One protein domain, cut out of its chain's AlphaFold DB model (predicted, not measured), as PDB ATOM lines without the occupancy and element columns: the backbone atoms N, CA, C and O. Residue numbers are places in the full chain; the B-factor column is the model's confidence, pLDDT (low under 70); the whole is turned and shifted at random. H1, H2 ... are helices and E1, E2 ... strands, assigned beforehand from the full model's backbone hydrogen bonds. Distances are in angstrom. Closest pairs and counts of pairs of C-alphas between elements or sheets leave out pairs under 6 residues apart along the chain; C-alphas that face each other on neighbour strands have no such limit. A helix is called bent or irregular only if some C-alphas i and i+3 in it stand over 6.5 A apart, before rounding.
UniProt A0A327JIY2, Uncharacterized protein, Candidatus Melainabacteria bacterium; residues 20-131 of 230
ATOM      1  N   ASN A  20     -25.189  37.354  -6.665       80.69
ATOM      2  CA  ASN A  20     -24.770  35.961  -6.710       80.69
ATOM      3  C   ASN A  20     -24.477  35.485  -8.144       80.69
ATOM      4  O   ASN A  20     -23.522  34.749  -8.354       80.69
ATOM      5  N   GLU A  21     -25.220  35.959  -9.153       79.81
ATOM      6  CA  GLU A  21     -24.880  35.699 -10.564       79.81
ATOM      7  C   GLU A  21     -23.527  36.329 -10.965       79.81
ATOM      8  O   GLU A  21     -22.846  35.859 -11.885       79.81
ATOM      9  N   LEU A  22     -23.122  37.400 -10.278       80.38
ATOM     10  CA  LEU A  22     -21.857  38.096 -10.500       80.38
ATOM     11  C   LEU A  22     -20.692  37.503  -9.706       80.38
ATOM     12  O   LEU A  22     -19.557  37.746 -10.097       80.38
ATOM     13  N   LEU A  23     -20.921  36.697  -8.674       77.88
ATOM     14  CA  LEU A  23     -19.886  35.993  -7.907       77.88
ATOM     15  C   LEU A  23     -19.808  34.517  -8.335       77.88
ATOM     16  O   LEU A  23     -20.631  34.045  -9.117       77.88
ATOM     17  N   ASN A  24     -18.775  33.788  -7.918       65.12
ATOM     18  CA  ASN A  24     -18.724  32.339  -8.079       65.12
ATOM     19  C   ASN A  24     -19.290  31.701  -6.806       65.12
ATOM     20  O   ASN A  24     -18.957  32.098  -5.696       65.12
ATOM     21  N   ASN A  25     -20.142  30.687  -6.955       56.41
ATOM     22  CA  ASN A  25     -20.867  30.059  -5.841       56.41
ATOM     23  C   ASN A  25     -19.982  29.245  -4.867       56.41
ATOM     24  O   ASN A  25     -20.516  28.496  -4.048       56.41
ATOM     25  N   GLU A  26     -18.651  29.319  -4.962       56.81
ATOM     26  CA  GLU A  26     -17.748  28.508  -4.144       56.81
ATOM     27  C   GLU A  26     -17.094  29.335  -3.028       56.81
ATOM     28  O   GLU A  26     -16.535  30.401  -3.289       56.81
ATOM     29  N   PRO A  27     -17.117  28.857  -1.770       54.69
ATOM     30  CA  PRO A  27     -16.503  29.568  -0.659       54.69
ATOM     31  C   PRO A  27     -14.979  29.617  -0.823       54.69
ATOM     32  O   PRO A  27     -14.291  28.599  -0.753       54.69
ATOM     33  N   VAL A  28     -14.438  30.824  -0.988       59.44
ATOM     34  CA  VAL A  28     -12.998  31.047  -1.175       59.44
ATOM     35  C   VAL A  28     -12.309  31.367   0.160       59.44
ATOM     36  O   VAL A  28     -12.851  32.037   1.048       59.44
ATOM     37  N   GLN A  29     -11.066  30.909   0.333       67.12
ATOM     38  CA  GLN A  29     -10.214  31.353   1.436       67.12
ATOM     39  C   GLN A  29      -9.665  32.753   1.146       67.12
ATOM     40  O   GLN A  29      -8.608  32.903   0.547       67.12
ATOM     41  N   GLY A  30     -10.396  33.782   1.585       78.56
ATOM     42  CA  GLY A  30     -10.000  35.184   1.457       78.56
ATOM     43  C   GLY A  30     -11.021  36.007   0.681       78.56
ATOM     44  O   GLY A  30     -12.217  35.741   0.744       78.56
ATOM     45  N   TRP A  31     -10.535  37.033  -0.018       80.62
ATOM     46  CA  TRP A  31     -11.367  37.849  -0.894       80.62
ATOM     47  C   TRP A  31     -11.598  37.133  -2.217       80.62
ATOM     48  O   TRP A  31     -10.658  36.928  -2.983       80.62
ATOM     49  N   GLU A  32     -12.852  36.846  -2.530       85.25
ATOM     50  CA  GLU A  32     -13.253  36.623  -3.909       85.25
ATOM     51  C   GLU A  32     -13.355  37.982  -4.608       85.25
ATOM     52  O   GLU A  32     -13.921  38.919  -4.049       85.25
ATOM     53  N   THR A  33     -12.773  38.124  -5.800       86.81
ATOM     54  CA  THR A  33     -12.811  39.374  -6.573       86.81
ATOM     55  C   THR A  33     -13.230  39.085  -8.004       86.81
ATOM     56  O   THR A  33     -12.656  38.203  -8.642       86.81
ATOM     57  N   LYS A  34     -14.192  39.848  -8.527       89.50
ATOM     58  CA  LYS A  34     -14.628  39.755  -9.920       89.50
ATOM     59  C   LYS A  34     -14.828  41.136 -10.520       89.50
ATOM     60  O   LYS A  34     -15.386  42.027  -9.888       89.50
ATOM     61  N   GLU A  35     -14.359  41.298 -11.748       90.75
ATOM     62  CA  GLU A  35     -14.544  42.507 -12.543       90.75
ATOM     63  C   GLU A  35     -15.588  42.253 -13.631       90.75
ATOM     64  O   GLU A  35     -15.646  41.166 -14.208       90.75
ATOM     65  N   PHE A  36     -16.428  43.244 -13.904       91.06
ATOM     66  CA  PHE A  36     -17.454  43.165 -14.941       91.06
ATOM     67  C   PHE A  36     -17.826  44.558 -15.451       91.06
ATOM     68  O   PHE A  36     -17.470  45.578 -14.866       91.06
ATOM     69  N   THR A  37     -18.533  44.609 -16.578       91.75
ATOM     70  CA  THR A  37     -19.054  45.855 -17.150       91.75
ATOM     71  C   THR A  37     -20.573  45.871 -17.051       91.75
ATOM     72  O   THR A  37     -21.223  44.876 -17.366       91.75
ATOM     73  N   TYR A  38     -21.143  47.004 -16.648       92.88
ATOM     74  CA  TYR A  38     -22.587  47.218 -16.603       92.88
ATOM     75  C   TYR A  38     -22.910  48.650 -17.038       92.88
ATOM     76  O   TYR A  38     -22.356  49.593 -16.485       92.88
ATOM     77  N   LYS A  39     -23.774  48.811 -18.052       92.56
ATOM     78  CA  LYS A  39     -24.141  50.115 -18.646       92.56
ATOM     79  C   LYS A  39     -22.934  51.027 -18.939       92.56
ATOM     80  O   LYS A  39     -22.945  52.193 -18.582       92.56
ATOM     81  N   GLU A  40     -21.891  50.483 -19.571       92.12
ATOM     82  CA  GLU A  40     -20.629  51.185 -19.904       92.12
ATOM     83  C   GLU A  40     -19.719  51.535 -18.711       92.12
ATOM     84  O   GLU A  40     -18.604  52.017 -18.914       92.12
ATOM     85  N   HIS A  41     -20.134  51.230 -17.479       93.00
ATOM     86  CA  HIS A  41     -19.299  51.364 -16.290       93.00
ATOM     87  C   HIS A  41     -18.539  50.067 -15.994       93.00
ATOM     88  O   HIS A  41     -19.048  48.965 -16.210       93.00
ATOM     89  N   ILE A  42     -17.318  50.204 -15.479       92.94
ATOM     90  CA  ILE A  42     -16.453  49.086 -15.087       92.94
ATOM     91  C   ILE A  42     -16.541  48.922 -13.574       92.94
ATOM     92  O   ILE A  42     -16.144  49.822 -12.835       92.94
ATOM     93  N   PHE A  43     -17.008  47.765 -13.117       94.31
ATOM     94  CA  PHE A  43     -17.163  47.459 -11.702       94.31
ATOM     95  C   PHE A  43     -16.213  46.359 -11.244       94.31
ATOM     96  O   PHE A  43     -15.914  45.422 -11.982       94.31
ATOM     97  N   GLU A  44     -15.788  46.456  -9.989       93.81
ATOM     98  CA  GLU A  44     -15.196  45.354  -9.234       93.81
ATOM     99  C   GLU A  44     -16.114  45.028  -8.064       93.81
ATOM    100  O   GLU A  44     -16.481  45.919  -7.297       93.81
ATOM    101  N   ILE A  45     -16.436  43.751  -7.896       92.94
ATOM    102  CA  ILE A  45     -17.030  43.232  -6.674       92.94
ATOM    103  C   ILE A  45     -16.007  42.396  -5.918       92.94
ATOM    104  O   ILE A  45     -15.309  41.560  -6.491       92.94
ATOM    105  N   ARG A  46     -15.919  42.642  -4.614       92.00
ATOM    106  CA  ARG A  46     -15.097  41.897  -3.673       92.00
ATOM    107  C   ARG A  46     -15.980  41.333  -2.576       92.00
ATOM    108  O   ARG A  46     -16.721  42.088  -1.956       92.00
ATOM    109  N   ASN A  47     -15.872  40.039  -2.318       89.56
ATOM    110  CA  ASN A  47     -16.622  39.337  -1.285       89.56
ATOM    111  C   ASN A  47     -15.660  38.678  -0.291       89.56
ATOM    112  O   ASN A  47     -14.725  37.989  -0.694       89.56
ATOM    113  N   TYR A  48     -15.877  38.897   1.002       86.69
ATOM    114  CA  TYR A  48     -15.123  38.280   2.083       86.69
ATOM    115  C   TYR A  48     -16.061  37.460   2.962       86.69
ATOM    116  O   TYR A  48     -16.712  37.998   3.853       86.69
ATOM    117  N   ARG A  49     -16.117  36.148   2.694       77.19
ATOM    118  CA  ARG A  49     -16.670  35.105   3.580       77.19
ATOM    119  C   ARG A  49     -17.977  35.474   4.295       77.19
ATOM    120  O   ARG A  49     -18.106  35.270   5.494       77.19
ATOM    121  N   HIS A  50     -18.944  36.012   3.554       81.50
ATOM    122  CA  HIS A  50     -20.263  36.420   4.061       81.50
ATOM    123  C   HIS A  50     -20.256  37.575   5.083       81.50
ATOM    124  O   HIS A  50     -21.312  37.976   5.557       81.50
ATOM    125  N   GLU A  51     -19.093  38.136   5.415       86.19
ATOM    126  CA  GLU A  51     -18.942  39.242   6.364       86.19
ATOM    127  C   GLU A  51     -18.967  40.594   5.659       86.19
ATOM    128  O   GLU A  51     -19.472  41.579   6.204       86.19
ATOM    129  N   GLN A  52     -18.419  40.658   4.440       90.12
ATOM    130  CA  GLN A  52     -18.307  41.914   3.718       90.12
ATOM    131  C   GLN A  52     -18.431  41.748   2.207       90.12
ATOM    132  O   GLN A  52     -17.769  40.904   1.606       90.12
ATOM    133  N   ILE A  53     -19.202  42.639   1.587       91.81
ATOM    134  CA  ILE A  53     -19.184  42.865   0.140       91.81
ATOM    135  C   ILE A  53     -18.754  44.303  -0.116       91.81
ATOM    136  O   ILE A  53     -19.237  45.230   0.528       91.81
ATOM    137  N   ILE A  54     -17.853  44.499  -1.073       93.88
ATOM    138  CA  ILE A  54     -17.464  45.819  -1.560       93.88
ATOM    139  C   ILE A  54     -17.649  45.843  -3.068       93.88
ATOM    140  O   ILE A  54     -17.044  45.041  -3.773       93.88
ATOM    141  N   VAL A  55     -18.433  46.793  -3.560       95.12
ATOM    142  CA  VAL A  55     -18.578  47.077  -4.987       95.12
ATOM    143  C   VAL A  55     -17.928  48.422  -5.279       95.12
ATOM    144  O   VAL A  55     -18.214  49.405  -4.599       95.12
ATOM    145  N   ARG A  56     -17.042  48.484  -6.273       95.94
ATOM    146  CA  ARG A  56     -16.377  49.719  -6.708       95.94
ATOM    147  C   ARG A  56     -16.678  50.020  -8.161       95.94
ATOM    148  O   ARG A  56     -16.608  49.119  -8.987       95.94
ATOM    149  N   ASP A  57     -16.922  51.289  -8.466       96.06
ATOM    150  CA  ASP A  57     -16.954  51.798  -9.840       96.06
ATOM    151  C   ASP A  57     -15.555  52.283 -10.259       96.06
ATOM    152  O   ASP A  57     -15.116  53.388  -9.921       96.06
ATOM    153  N   TYR A  58     -14.847  51.452 -11.020       94.06
ATOM    154  CA  TYR A  58     -13.515  51.731 -11.554       94.06
ATOM    155  C   TYR A  58     -13.513  52.453 -12.901       94.06
ATOM    156  O   TYR A  58     -12.440  52.666 -13.467       94.06
ATOM    157  N   THR A  59     -14.650  52.942 -13.393       92.44
ATOM    158  CA  THR A  59     -14.721  53.716 -14.651       92.44
ATOM    159  C   THR A  59     -13.755  54.908 -14.667       92.44
ATOM    160  O   THR A  59     -13.246  55.332 -15.714       92.44
ATOM    161  N   ASN A  60     -13.446  55.454 -13.488       92.31
ATOM    162  CA  ASN A  60     -12.494  56.546 -13.324       92.31
ATOM    163  C   ASN A  60     -11.097  56.136 -12.849       92.31
ATOM    164  O   ASN A  60     -10.253  57.023 -12.735       92.31
ATOM    165  N   ALA A  61     -10.821  54.853 -12.611       91.88
ATOM    166  CA  ALA A  61      -9.543  54.375 -12.086       91.88
ATOM    167  C   ALA A  61      -8.343  54.969 -12.849       91.88
ATOM    168  O   ALA A  61      -8.344  55.081 -14.079       91.88
ATOM    169  N   GLY A  62      -7.336  55.428 -12.105       86.50
ATOM    170  CA  GLY A  62      -6.128  56.068 -12.633       86.50
ATOM    171  C   GLY A  62      -6.289  57.512 -13.133       86.50
ATOM    172  O   GLY A  62      -5.280  58.175 -13.371       86.50
ATOM    173  N   LYS A  63      -7.510  58.053 -13.274       87.38
ATOM    174  CA  LYS A  63      -7.723  59.425 -13.774       87.38
ATOM    175  C   LYS A  63      -7.459  60.462 -12.672       87.38
ATOM    176  O   LYS A  63      -8.083  60.445 -11.613       87.38
ATOM    177  N   ARG A  64      -6.553  61.412 -12.924       86.25
ATOM    178  CA  ARG A  64      -6.213  62.486 -11.970       86.25
ATOM    179  C   ARG A  64      -7.419  63.395 -11.693       86.25
ATOM    180  O   ARG A  64      -8.105  63.808 -12.622       86.25
ATOM    181  N   GLY A  65      -7.637  63.737 -10.419       87.62
ATOM    182  CA  GLY A  65      -8.714  64.640  -9.987       87.62
ATOM    183  C   GLY A  65     -10.123  64.041 -10.071       87.62
ATOM    184  O   GLY A  65     -11.101  64.776  -9.980       87.62
ATOM    185  N   LYS A  66     -10.235  62.724 -10.279       93.75
ATOM    186  CA  LYS A  66     -11.500  61.982 -10.281       93.75
ATOM    187  C   LYS A  66     -11.573  61.049  -9.073       93.75
ATOM    188  O   LYS A  66     -10.548  60.723  -8.473       93.75
ATOM    189  N   MET A  67     -12.788  60.612  -8.757       94.56
ATOM    190  CA  MET A  67     -13.071  59.676  -7.671       94.56
ATOM    191  C   MET A  67     -13.520  58.321  -8.218       94.56
ATOM    192  O   MET A  67     -14.116  58.240  -9.295       94.56
ATOM    193  N   VAL A  68     -13.220  57.281  -7.451       95.38
ATOM    194  CA  VAL A  68     -13.814  55.945  -7.523       95.38
ATOM    195  C   VAL A  68     -14.795  55.842  -6.363       95.38
ATOM    196  O   VAL A  68     -14.415  56.076  -5.215       95.38
ATOM    197  N   ASN A  69     -16.048  55.508  -6.663       96.44
ATOM    198  CA  ASN A  69     -17.069  55.304  -5.641       96.44
ATOM    199  C   ASN A  69     -17.043  53.843  -5.191       96.44
ATOM    200  O   ASN A  69     -16.937  52.938  -6.022       96.44
ATOM    201  N   ALA A  70     -17.125  53.624  -3.883       95.81
ATOM    202  CA  ALA A  70     -17.090  52.310  -3.262       95.81
ATOM    203  C   ALA A  70     -18.293  52.138  -2.332       95.81
ATOM    204  O   ALA A  70     -18.415  52.853  -1.337       95.81
ATOM    205  N   LEU A  71     -19.152  51.172  -2.641       94.31
ATOM    206  CA  LEU A  71     -20.288  50.762  -1.827       94.31
ATOM    207  C   LEU A  71     -19.891  49.522  -1.025       94.31
ATOM    208  O   LEU A  71     -19.515  48.503  -1.597       94.31
ATOM    209  N   SER A  72     -19.926  49.617   0.299       92.50
ATOM    210  CA  SER A  72     -19.540  48.540   1.213       92.50
ATOM    211  C   SER A  72     -20.728  48.091   2.047       92.50
ATOM    212  O   SER A  72     -21.354  48.920   2.701       92.50
ATOM    213  N   PHE A  73     -20.967  46.788   2.079       90.56
ATOM    214  CA  PHE A  73     -21.919  46.118   2.954       90.56
ATOM    215  C   PHE A  73     -21.145  45.309   3.984       90.56
ATOM    216  O   PHE A  73     -20.321  44.478   3.607       90.56
ATOM    217  N   CYS A  74     -21.404  45.549   5.266       89.88
ATOM    218  CA  CYS A  74     -20.877  44.750   6.365       89.88
ATOM    219  C   CYS A  74     -22.035  44.021   7.045       89.88
ATOM    220  O   CYS A  74     -22.979  44.661   7.517       89.88
ATOM    221  N   PHE A  75     -21.945  42.700   7.107       88.50
ATOM    222  CA  PHE A  75     -23.004  41.826   7.592       88.50
ATOM    223  C   PHE A  75     -22.716  41.366   9.016       88.50
ATOM    224  O   PHE A  75     -21.578  41.065   9.374       88.50
ATOM    225  N   ARG A  76     -23.759  41.303   9.846       86.12
ATOM    226  CA  ARG A  76     -23.670  40.743  11.204       86.12
ATOM    227  C   ARG A  76     -24.032  39.260  11.264       86.12
ATOM    228  O   ARG A  76     -23.701  38.603  12.245       86.12
ATOM    229  N   ASN A  77     -24.726  38.746  10.251       85.31
ATOM    230  CA  ASN A  77     -25.172  37.359  10.160       85.31
ATOM    231  C   ASN A  77     -25.291  36.922   8.686       85.31
ATOM    232  O   ASN A  77     -25.315  37.759   7.781       85.31
ATOM    233  N   ILE A  78     -25.368  35.608   8.468       84.75
ATOM    234  CA  ILE A  78     -25.417  35.004   7.131       84.75
ATOM    235  C   ILE A  78     -26.738  35.268   6.396       84.75
ATOM    236  O   ILE A  78     -26.712  35.442   5.182       84.75
ATOM    237  N   ASP A  79     -27.863  35.365   7.106       84.69
ATOM    238  CA  ASP A  79     -29.183  35.570   6.494       84.69
ATOM    239  C   ASP A  79     -29.247  36.927   5.783       84.69
ATOM    240  O   ASP A  79     -29.716  37.043   4.656       84.69
ATOM    241  N   SER A  80     -28.698  37.964   6.414       83.31
ATOM    242  CA  SER A  80     -28.591  39.302   5.836       83.31
ATOM    243  C   SER A  80     -27.627  39.366   4.654       83.31
ATOM    244  O   SER A  80     -27.837  40.144   3.725       83.31
ATOM    245  N   TYR A  81     -26.574  38.548   4.670       85.88
ATOM    246  CA  TYR A  81     -25.713  38.380   3.506       85.88
ATOM    247  C   TYR A  81     -26.484  37.730   2.351       85.88
ATOM    248  O   TYR A  81     -26.490  38.280   1.250       85.88
ATOM    249  N   GLN A  82     -27.185  36.621   2.613       84.50
ATOM    250  CA  GLN A  82     -28.012  35.918   1.628       84.50
ATOM    251  C   GLN A  82     -29.091  36.827   1.036       84.50
ATOM    252  O   GLN A  82     -29.266  36.844  -0.180       84.50
ATOM    253  N   GLU A  83     -29.742  37.652   1.863       82.94
ATOM    254  CA  GLU A  83     -30.725  38.639   1.408       82.94
ATOM    255  C   GLU A  83     -30.151  39.535   0.298       82.94
ATOM    256  O   GLU A  83     -30.773  39.738  -0.747       82.94
ATOM    257  N   ILE A  84     -28.938  40.046   0.519       84.75
ATOM    258  CA  ILE A  84     -28.256  40.917  -0.431       84.75
ATOM    259  C   ILE A  84     -27.800  40.155  -1.674       84.75
ATOM    260  O   ILE A  84     -28.013  40.636  -2.788       84.75
ATOM    261  N   ILE A  85     -27.162  38.995  -1.516       83.31
ATOM    262  CA  ILE A  85     -26.553  38.321  -2.665       83.31
ATOM    263  C   ILE A  85     -27.576  37.671  -3.596       83.31
ATOM    264  O   ILE A  85     -27.400  37.712  -4.816       83.31
ATOM    265  N   GLU A  86     -28.640  37.089  -3.043       80.94
ATOM    266  CA  GLU A  86     -29.601  36.280  -3.793       80.94
ATOM    267  C   GLU A  86     -30.761  37.106  -4.351       80.94
ATOM    268  O   GLU A  86     -31.245  36.799  -5.440       80.94
ATOM    269  N   TYR A  87     -31.204  38.149  -3.639       75.81
ATOM    270  CA  TYR A  87     -32.490  38.794  -3.935       75.81
ATOM    271  C   TYR A  87     -32.393  40.261  -4.358       75.81
ATOM    272  O   TYR A  87     -33.400  40.815  -4.804       75.81
ATOM    273  N   ARG A  88     -31.224  40.907  -4.246       81.88
ATOM    274  CA  ARG A  88     -31.061  42.304  -4.680       81.88
ATOM    275  C   ARG A  88     -30.586  42.402  -6.122       81.88
ATOM    276  O   ARG A  88     -29.675  41.692  -6.550       81.88
ATOM    277  N   ASP A  89     -31.212  43.322  -6.848       86.94
ATOM    278  CA  ASP A  89     -30.839  43.678  -8.212       86.94
ATOM    279  C   ASP A  89     -29.627  44.617  -8.193       86.94
ATOM    280  O   ASP A  89     -29.615  45.638  -7.497       86.94
ATOM    281  N   PHE A  90     -28.616  44.296  -8.997       89.50
ATOM    282  CA  PHE A  90     -27.435  45.132  -9.173       89.50
ATOM    283  C   PHE A  90     -27.776  46.552  -9.649       89.50
ATOM    284  O   PHE A  90     -27.043  47.491  -9.341       89.50
ATOM    285  N   GLU A  91     -28.898  46.742 -10.355       90.81
ATOM    286  CA  GLU A  91     -29.383  48.065 -10.771       90.81
ATOM    287  C   GLU A  91     -29.496  49.049  -9.599       90.81
ATOM    288  O   GLU A  91     -29.258  50.250  -9.746       90.81
ATOM    289  N   GLU A  92     -29.855  48.555  -8.417       88.06
ATOM    290  CA  GLU A  92     -29.964  49.402  -7.241       88.06
ATOM    291  C   GLU A  92     -28.585  49.868  -6.741       88.06
ATOM    292  O   GLU A  92     -28.408  51.023  -6.350       88.06
ATOM    293  N   PHE A  93     -27.578  48.997  -6.834       91.00
ATOM    294  CA  PHE A  93     -26.205  49.295  -6.420       91.00
ATOM    295  C   PHE A  93     -25.549  50.240  -7.417       91.00
ATOM    296  O   PHE A  93     -24.847  51.169  -7.019       91.00
ATOM    297  N   TYR A  94     -25.824  50.027  -8.705       92.88
ATOM    298  CA  TYR A  94     -25.436  50.921  -9.784       92.88
ATOM    299  C   TYR A  94     -25.899  52.355  -9.486       92.88
ATOM    300  O   TYR A  94     -25.061  53.250  -9.450       92.88
ATOM    301  N   LYS A  95     -27.181  52.568  -9.157       91.75
ATOM    302  CA  LYS A  95     -27.731  53.908  -8.865       91.75
ATOM    303  C   LYS A  95     -27.065  54.604  -7.683       91.75
ATOM    304  O   LYS A  95     -26.863  55.817  -7.717       91.75
ATOM    305  N   LEU A  96     -26.713  53.856  -6.640       91.50
ATOM    306  CA  LEU A  96     -25.953  54.392  -5.510       91.50
ATOM    307  C   LEU A  96     -24.526  54.771  -5.910       91.50
ATOM    308  O   LEU A  96     -24.041  55.852  -5.579       91.50
ATOM    309  N   LEU A  97     -23.846  53.880  -6.634       93.88
ATOM    310  CA  LEU A  97     -22.465  54.078  -7.069       93.88
ATOM    311  C   LEU A  97     -22.337  55.224  -8.074       93.88
ATOM    312  O   LEU A  97     -21.335  55.937  -8.041       93.88
ATOM    313  N   THR A  98     -23.341  55.453  -8.919       93.12
ATOM    314  CA  THR A  98     -23.397  56.594  -9.844       93.12
ATOM    315  C   THR A  98     -24.002  57.851  -9.219       93.12
ATOM    316  O   THR A  98     -24.015  58.900  -9.864       93.12
ATOM    317  N   LYS A  99     -24.428  57.782  -7.949       89.88
ATOM    318  CA  LYS A  99     -25.088  58.865  -7.205       89.88
ATOM    319  C   LYS A  99     -26.377  59.370  -7.870       89.88
ATOM    320  O   LYS A  99     -26.754  60.525  -7.691       89.88
ATOM    321  N   GLU A 100     -27.062  58.510  -8.623       90.75
ATOM    322  CA  GLU A 100     -28.429  58.766  -9.100       90.75
ATOM    323  C   GLU A 100     -29.430  58.794  -7.935       90.75
ATOM    324  O   GLU A 100     -30.475  59.437  -8.031       90.75
ATOM    325  N   VAL A 101     -29.102  58.111  -6.833       88.06
ATOM    326  CA  VAL A 101     -29.877  58.075  -5.587       88.06
ATOM    327  C   VAL A 101     -28.930  58.297  -4.401       88.06
ATOM    328  O   VAL A 101     -27.787  57.833  -4.429       88.06
ATOM    329  N   SER A 102     -29.388  59.008  -3.364       85.50
ATOM    330  CA  SER A 102     -28.631  59.153  -2.113       85.50
ATOM    331  C   SER A 102     -28.646  57.852  -1.314       85.50
ATOM    332  O   SER A 102     -29.655  57.153  -1.278       85.50
ATOM    333  N   ILE A 103     -27.556  57.558  -0.603       83.12
ATOM    334  CA  ILE A 103     -27.534  56.438   0.346       83.12
ATOM    335  C   ILE A 103     -28.559  56.627   1.477       83.12
ATOM    336  O   ILE A 103     -29.099  55.642   1.970       83.12
ATOM    337  N   ASP A 104     -28.875  57.874   1.836       80.12
ATOM    338  CA  ASP A 104     -29.852  58.194   2.885       80.12
ATOM    339  C   ASP A 104     -31.295  57.904   2.444       80.12
ATOM    340  O   ASP A 104     -32.142  57.546   3.260       80.12
ATOM    341  N   ASP A 105     -31.565  58.011   1.139       71.69
ATOM    342  CA  ASP A 105     -32.871  57.707   0.539       71.69
ATOM    343  C   ASP A 105     -33.042  56.206   0.266       71.69
ATOM    344  O   ASP A 105     -34.097  55.741  -0.178       71.69
ATOM    345  N   TYR A 106     -31.982  55.433   0.485       68.06
ATOM    346  CA  TYR A 106     -31.907  54.055   0.065       68.06
ATOM    347  C   TYR A 106     -32.344  53.117   1.191       68.06
ATOM    348  O   TYR A 106     -31.688  52.951   2.218       68.06
ATOM    349  N   SER A 107     -33.484  52.463   0.981       59.75
ATOM    350  CA  SER A 107     -34.225  51.713   1.998       59.75
ATOM    351  C   SER A 107     -33.612  50.368   2.414       59.75
ATOM    352  O   SER A 107     -34.314  49.557   3.014       59.75
ATOM    353  N   ILE A 108     -32.333  50.093   2.126       58.28
ATOM    354  CA  ILE A 108     -31.662  48.881   2.642       58.28
ATOM    355  C   ILE A 108     -31.544  48.910   4.180       58.28
ATOM    356  O   ILE A 108     -31.371  47.876   4.819       58.28
ATOM    357  N   CYS A 109     -31.746  50.065   4.813       49.97
ATOM    358  CA  CYS A 109     -31.727  50.208   6.265       49.97
ATOM    359  C   CYS A 109     -33.088  49.962   6.947       49.97
ATOM    360  O   CYS A 109     -33.481  50.757   7.798       49.97
ATOM    361  N   SER A 110     -33.813  48.878   6.641       47.06
ATOM    362  CA  SER A 110     -34.942  48.486   7.510       47.06
ATOM    363  C   SER A 110     -34.504  47.731   8.771       47.06
ATOM    364  O   SER A 110     -35.305  47.602   9.686       47.06
ATOM    365  N   ASP A 111     -33.244  47.284   8.856       56.38
ATOM    366  CA  ASP A 111     -32.645  46.712  10.073       56.38
ATOM    367  C   ASP A 111     -31.156  47.100  10.165       56.38
ATOM    368  O   ASP A 111     -30.249  46.310   9.890       56.38
ATOM    369  N   SER A 112     -30.882  48.349  10.556       59.28
ATOM    370  CA  SER A 112     -29.509  48.852  10.785       59.28
ATOM    371  C   SER A 112     -28.696  48.021  11.798       59.28
ATOM    372  O   SER A 112     -27.467  48.090  11.821       59.28
ATOM    373  N   GLU A 113     -29.367  47.186  12.598       64.69
ATOM    374  CA  GLU A 113     -28.745  46.232  13.519       64.69
ATOM    375  C   GLU A 113     -28.098  45.031  12.805       64.69
ATOM    376  O   GLU A 113     -27.204  44.395  13.366       64.69
ATOM    377  N   LYS A 114     -28.506  44.722  11.566       77.19
ATOM    378  CA  LYS A 114     -28.070  43.522  10.831       77.19
ATOM    379  C   LYS A 114     -27.073  43.809   9.709       77.19
ATOM    380  O   LYS A 114     -26.178  42.992   9.468       77.19
ATOM    381  N   ILE A 115     -27.205  44.958   9.044       84.44
ATOM    382  CA  ILE A 115     -26.359  45.365   7.914       84.44
ATOM    383  C   ILE A 115     -25.904  46.805   8.114       84.44
ATOM    384  O   ILE A 115     -26.707  47.702   8.357       84.44
ATOM    385  N   SER A 116     -24.605  47.044   7.953       86.69
ATOM    386  CA  SER A 116     -24.064  48.396   7.827       86.69
ATOM    387  C   SER A 116     -23.675  48.666   6.379       86.69
ATOM    388  O   SER A 116     -22.905  47.898   5.800       86.69
ATOM    389  N   VAL A 117     -24.179  49.761   5.807       87.75
ATOM    390  CA  VAL A 117     -23.911  50.162   4.419       87.75
ATOM    391  C   VAL A 117     -23.136  51.473   4.405       87.75
ATOM    392  O   VAL A 117     -23.470  52.405   5.132       87.75
ATOM    393  N   TYR A 118     -22.096  51.554   3.578       89.25
ATOM    394  CA  TYR A 118     -21.262  52.747   3.446       89.25
ATOM    395  C   TYR A 118     -20.990  53.056   1.979       89.25
ATOM    396  O   TYR A 118     -20.517  52.186   1.252       89.25
ATOM    397  N   LEU A 119     -21.185  54.311   1.576       92.50
ATOM    398  CA  LEU A 119     -20.690  54.841   0.307       92.50
ATOM    399  C   LEU A 119     -19.467  55.716   0.588       92.50
ATOM    400  O   LEU A 119     -19.523  56.636   1.402       92.50
ATOM    401  N   ARG A 120     -18.344  55.410  -0.059       92.88
ATOM    402  CA  ARG A 120     -17.083  56.146   0.092       92.88
ATOM    403  C   ARG A 120     -16.574  56.609  -1.258       92.88
ATOM    404  O   ARG A 120     -16.763  55.933  -2.266       92.88
ATOM    405  N   GLU A 121     -15.870  57.731  -1.244       94.19
ATOM    406  CA  GLU A 121     -15.117  58.222  -2.391       94.19
ATOM    407  C   GLU A 121     -13.629  58.004  -2.148       94.19
ATOM    408  O   GLU A 121     -13.072  58.408  -1.125       94.19
ATOM    409  N   GLU A 122     -12.972  57.368  -3.105       92.62
ATOM    410  CA  GLU A 122     -11.544  57.109  -3.076       92.62
ATOM    411  C   GLU A 122     -10.881  57.826  -4.258       92.62
ATOM    412  O   GLU A 122     -11.375  57.786  -5.386       92.62
ATOM    413  N   GLN A 123      -9.740  58.484  -4.026       90.69
ATOM    414  CA  GLN A 123      -8.991  59.149  -5.097       90.69
ATOM    415  C   GLN A 123      -8.642  58.141  -6.194       90.69
ATOM    416  O   GLN A 123      -7.952  57.152  -5.937       90.69
ATOM    417  N   ALA A 124      -9.065  58.408  -7.429       89.75
ATOM    418  CA  ALA A 124      -8.941  57.432  -8.503       89.75
ATOM    419  C   ALA A 124      -7.483  57.082  -8.847       89.75
ATOM    420  O   ALA A 124      -7.205  55.982  -9.323       89.75
ATOM    421  N   THR A 125      -6.532  57.975  -8.553       83.31
ATOM    422  CA  THR A 125      -5.091  57.735  -8.727       83.31
ATOM    423  C   THR A 125      -4.560  56.582  -7.874       83.31
ATOM    424  O   THR A 125      -3.523  56.024  -8.218       83.31
ATOM    425  N   ARG A 126      -5.265  56.181  -6.805       83.19
ATOM    426  CA  ARG A 126      -4.926  54.992  -6.001       83.19
ATOM    427  C   ARG A 126      -5.093  53.685  -6.779       83.19
ATOM    428  O   ARG A 126      -4.475  52.691  -6.431       83.19
ATOM    429  N   PHE A 127      -5.900  53.698  -7.841       87.00
ATOM    430  CA  PHE A 127      -6.237  52.528  -8.656       87.00
ATOM    431  C   PHE A 127      -5.585  52.581 -10.036       87.00
ATOM    432  O   PHE A 127      -6.102  52.041 -11.008       87.00
ATOM    433  N   LEU A 128      -4.446  53.261 -10.151       82.00
ATOM    434  CA  LEU A 128      -3.735  53.427 -11.416       82.00
ATOM    435  C   LEU A 128      -3.343  52.080 -12.052       82.00
ATOM    436  O   LEU A 128      -3.407  51.939 -13.271       82.00
ATOM    437  N   ALA A 129      -3.064  51.063 -11.232       81.75
ATOM    438  CA  ALA A 129      -2.794  49.694 -11.673       81.75
ATOM    439  C   ALA A 129      -3.996  49.005 -12.360       81.75
ATOM    440  O   ALA A 129      -3.800  48.074 -13.143       81.75
ATOM    441  N   LYS A 130      -5.231  49.476 -12.119       83.25
ATOM    442  CA  LYS A 130      -6.463  48.978 -12.761       83.25
ATOM    443  C   LYS A 130      -6.724  49.603 -14.131       83.25
ATOM    444  O   LYS A 130      -7.512  49.070 -14.901       83.25
ATOM    445  N   ASN A 131      -6.064  50.711 -14.467       82.31
ATOM    446  CA  ASN A 131      -6.239  51.378 -15.754       82.31
ATOM    447  C   ASN A 131      -4.893  51.764 -16.364       82.31
ATOM    448  O   ASN A 131      -4.493  52.927 -16.367       82.31
TER     449      ASN A 131
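What this domain is: This is residues 20 to 131 of the 230 residues of an uncharacterized protein of Candidatus Melainabacteria bacterium (UniProt A0A327JIY2). A twisted sheet of five strands forms a wall, and two helices, H1 and H2, cover part of one face as a second layer, while the opposite face is largely bare. H1 runs along the strands and H2 crosses them, and a small helix, H3, follows E5 directly and only grazes the sheet. The printed part has 112 residues with three named helices and five named strands, in the order E1 E2 E3 E4 H1 H2 E5 H3. The sheet runs E1 E2 E3 E4 E5, antiparallel throughout, and the class is mixed, helices and strands. The whole is compact, with a radius of gyration of the C-alphas of 13.9 A and spans of 39 by 34 by 22 A.

Where its parts are: Start at Asn 20 and go on to C-alpha 31 at (-11.367, 37.849, -0.894), where E1 begins; it runs to residue 38, 21.5 A long. E2, residues 41 to 48, comes back over 22.9 A. E3 is residues 52 to 57, 16.8 A, and E4 is residues 67 to 75, 25.5 A. Find C-alpha 78 at (-25.417, 35.004, 7.131), where H1 begins; it ends at residue 87, 13.7 A on. H2 is residues 90 to 97, 10.4 A. E5, residues 115 to 123, is 25.7 A long, and H3, residues 124 to 130, spans 9.8 A and ends at C-alpha 130, (-6.463, 48.978, -12.761). H3 is irregular: C-alphas 126 and 129 are 8.0 A apart.

How they stand to each other: E1 to E4 form a meander, each strand the antiparallel neighbour of the one before. Look at N 34 and O 45, 2.9 A apart, in the hairpin E1 and E2; at N 46 and O 54, 2.8 A, in the hairpin E2 and E3; and at N 55 and O 71, 2.8 A, in the hairpin E3 and E4. The edge strand E5 is antiparallel to E4, with N 70 and O 120 at 2.8 A. H2 is on the sheet over E3, at a height over the sheet of 7.1 A, and runs across the strands, at 69 degrees to E3 on the local plane. Its closest C-alpha to E4 is that of Leu 97, 5.7 A from that of Asn 69. H1, on the same face, lies over E4 and runs along the strands, at 10 degrees to E4 on the local plane; its closest C-alphas with E4 are Tyr 81 and Phe 75, 6.0 A. H1 and H2 are apart. H3 only grazes the sheet, with its residues 124 to 127. In H1 and H2 every O i to N i+4 pair is within hydrogen-bond range; in H3 0 of 3 are, against 3 of 4 O i to N i+3 pairs.

The domain as a whole: The two farthest C-alphas, those of Arg 64 and Asp 79, are 39.9 A apart. The printed part has no cut. The one long link is H2 to E5, residues 98 to 114. The mean pLDDT of the printed part is 84.4; look for values under 70 at residues 24 to 29 and 106 to 113.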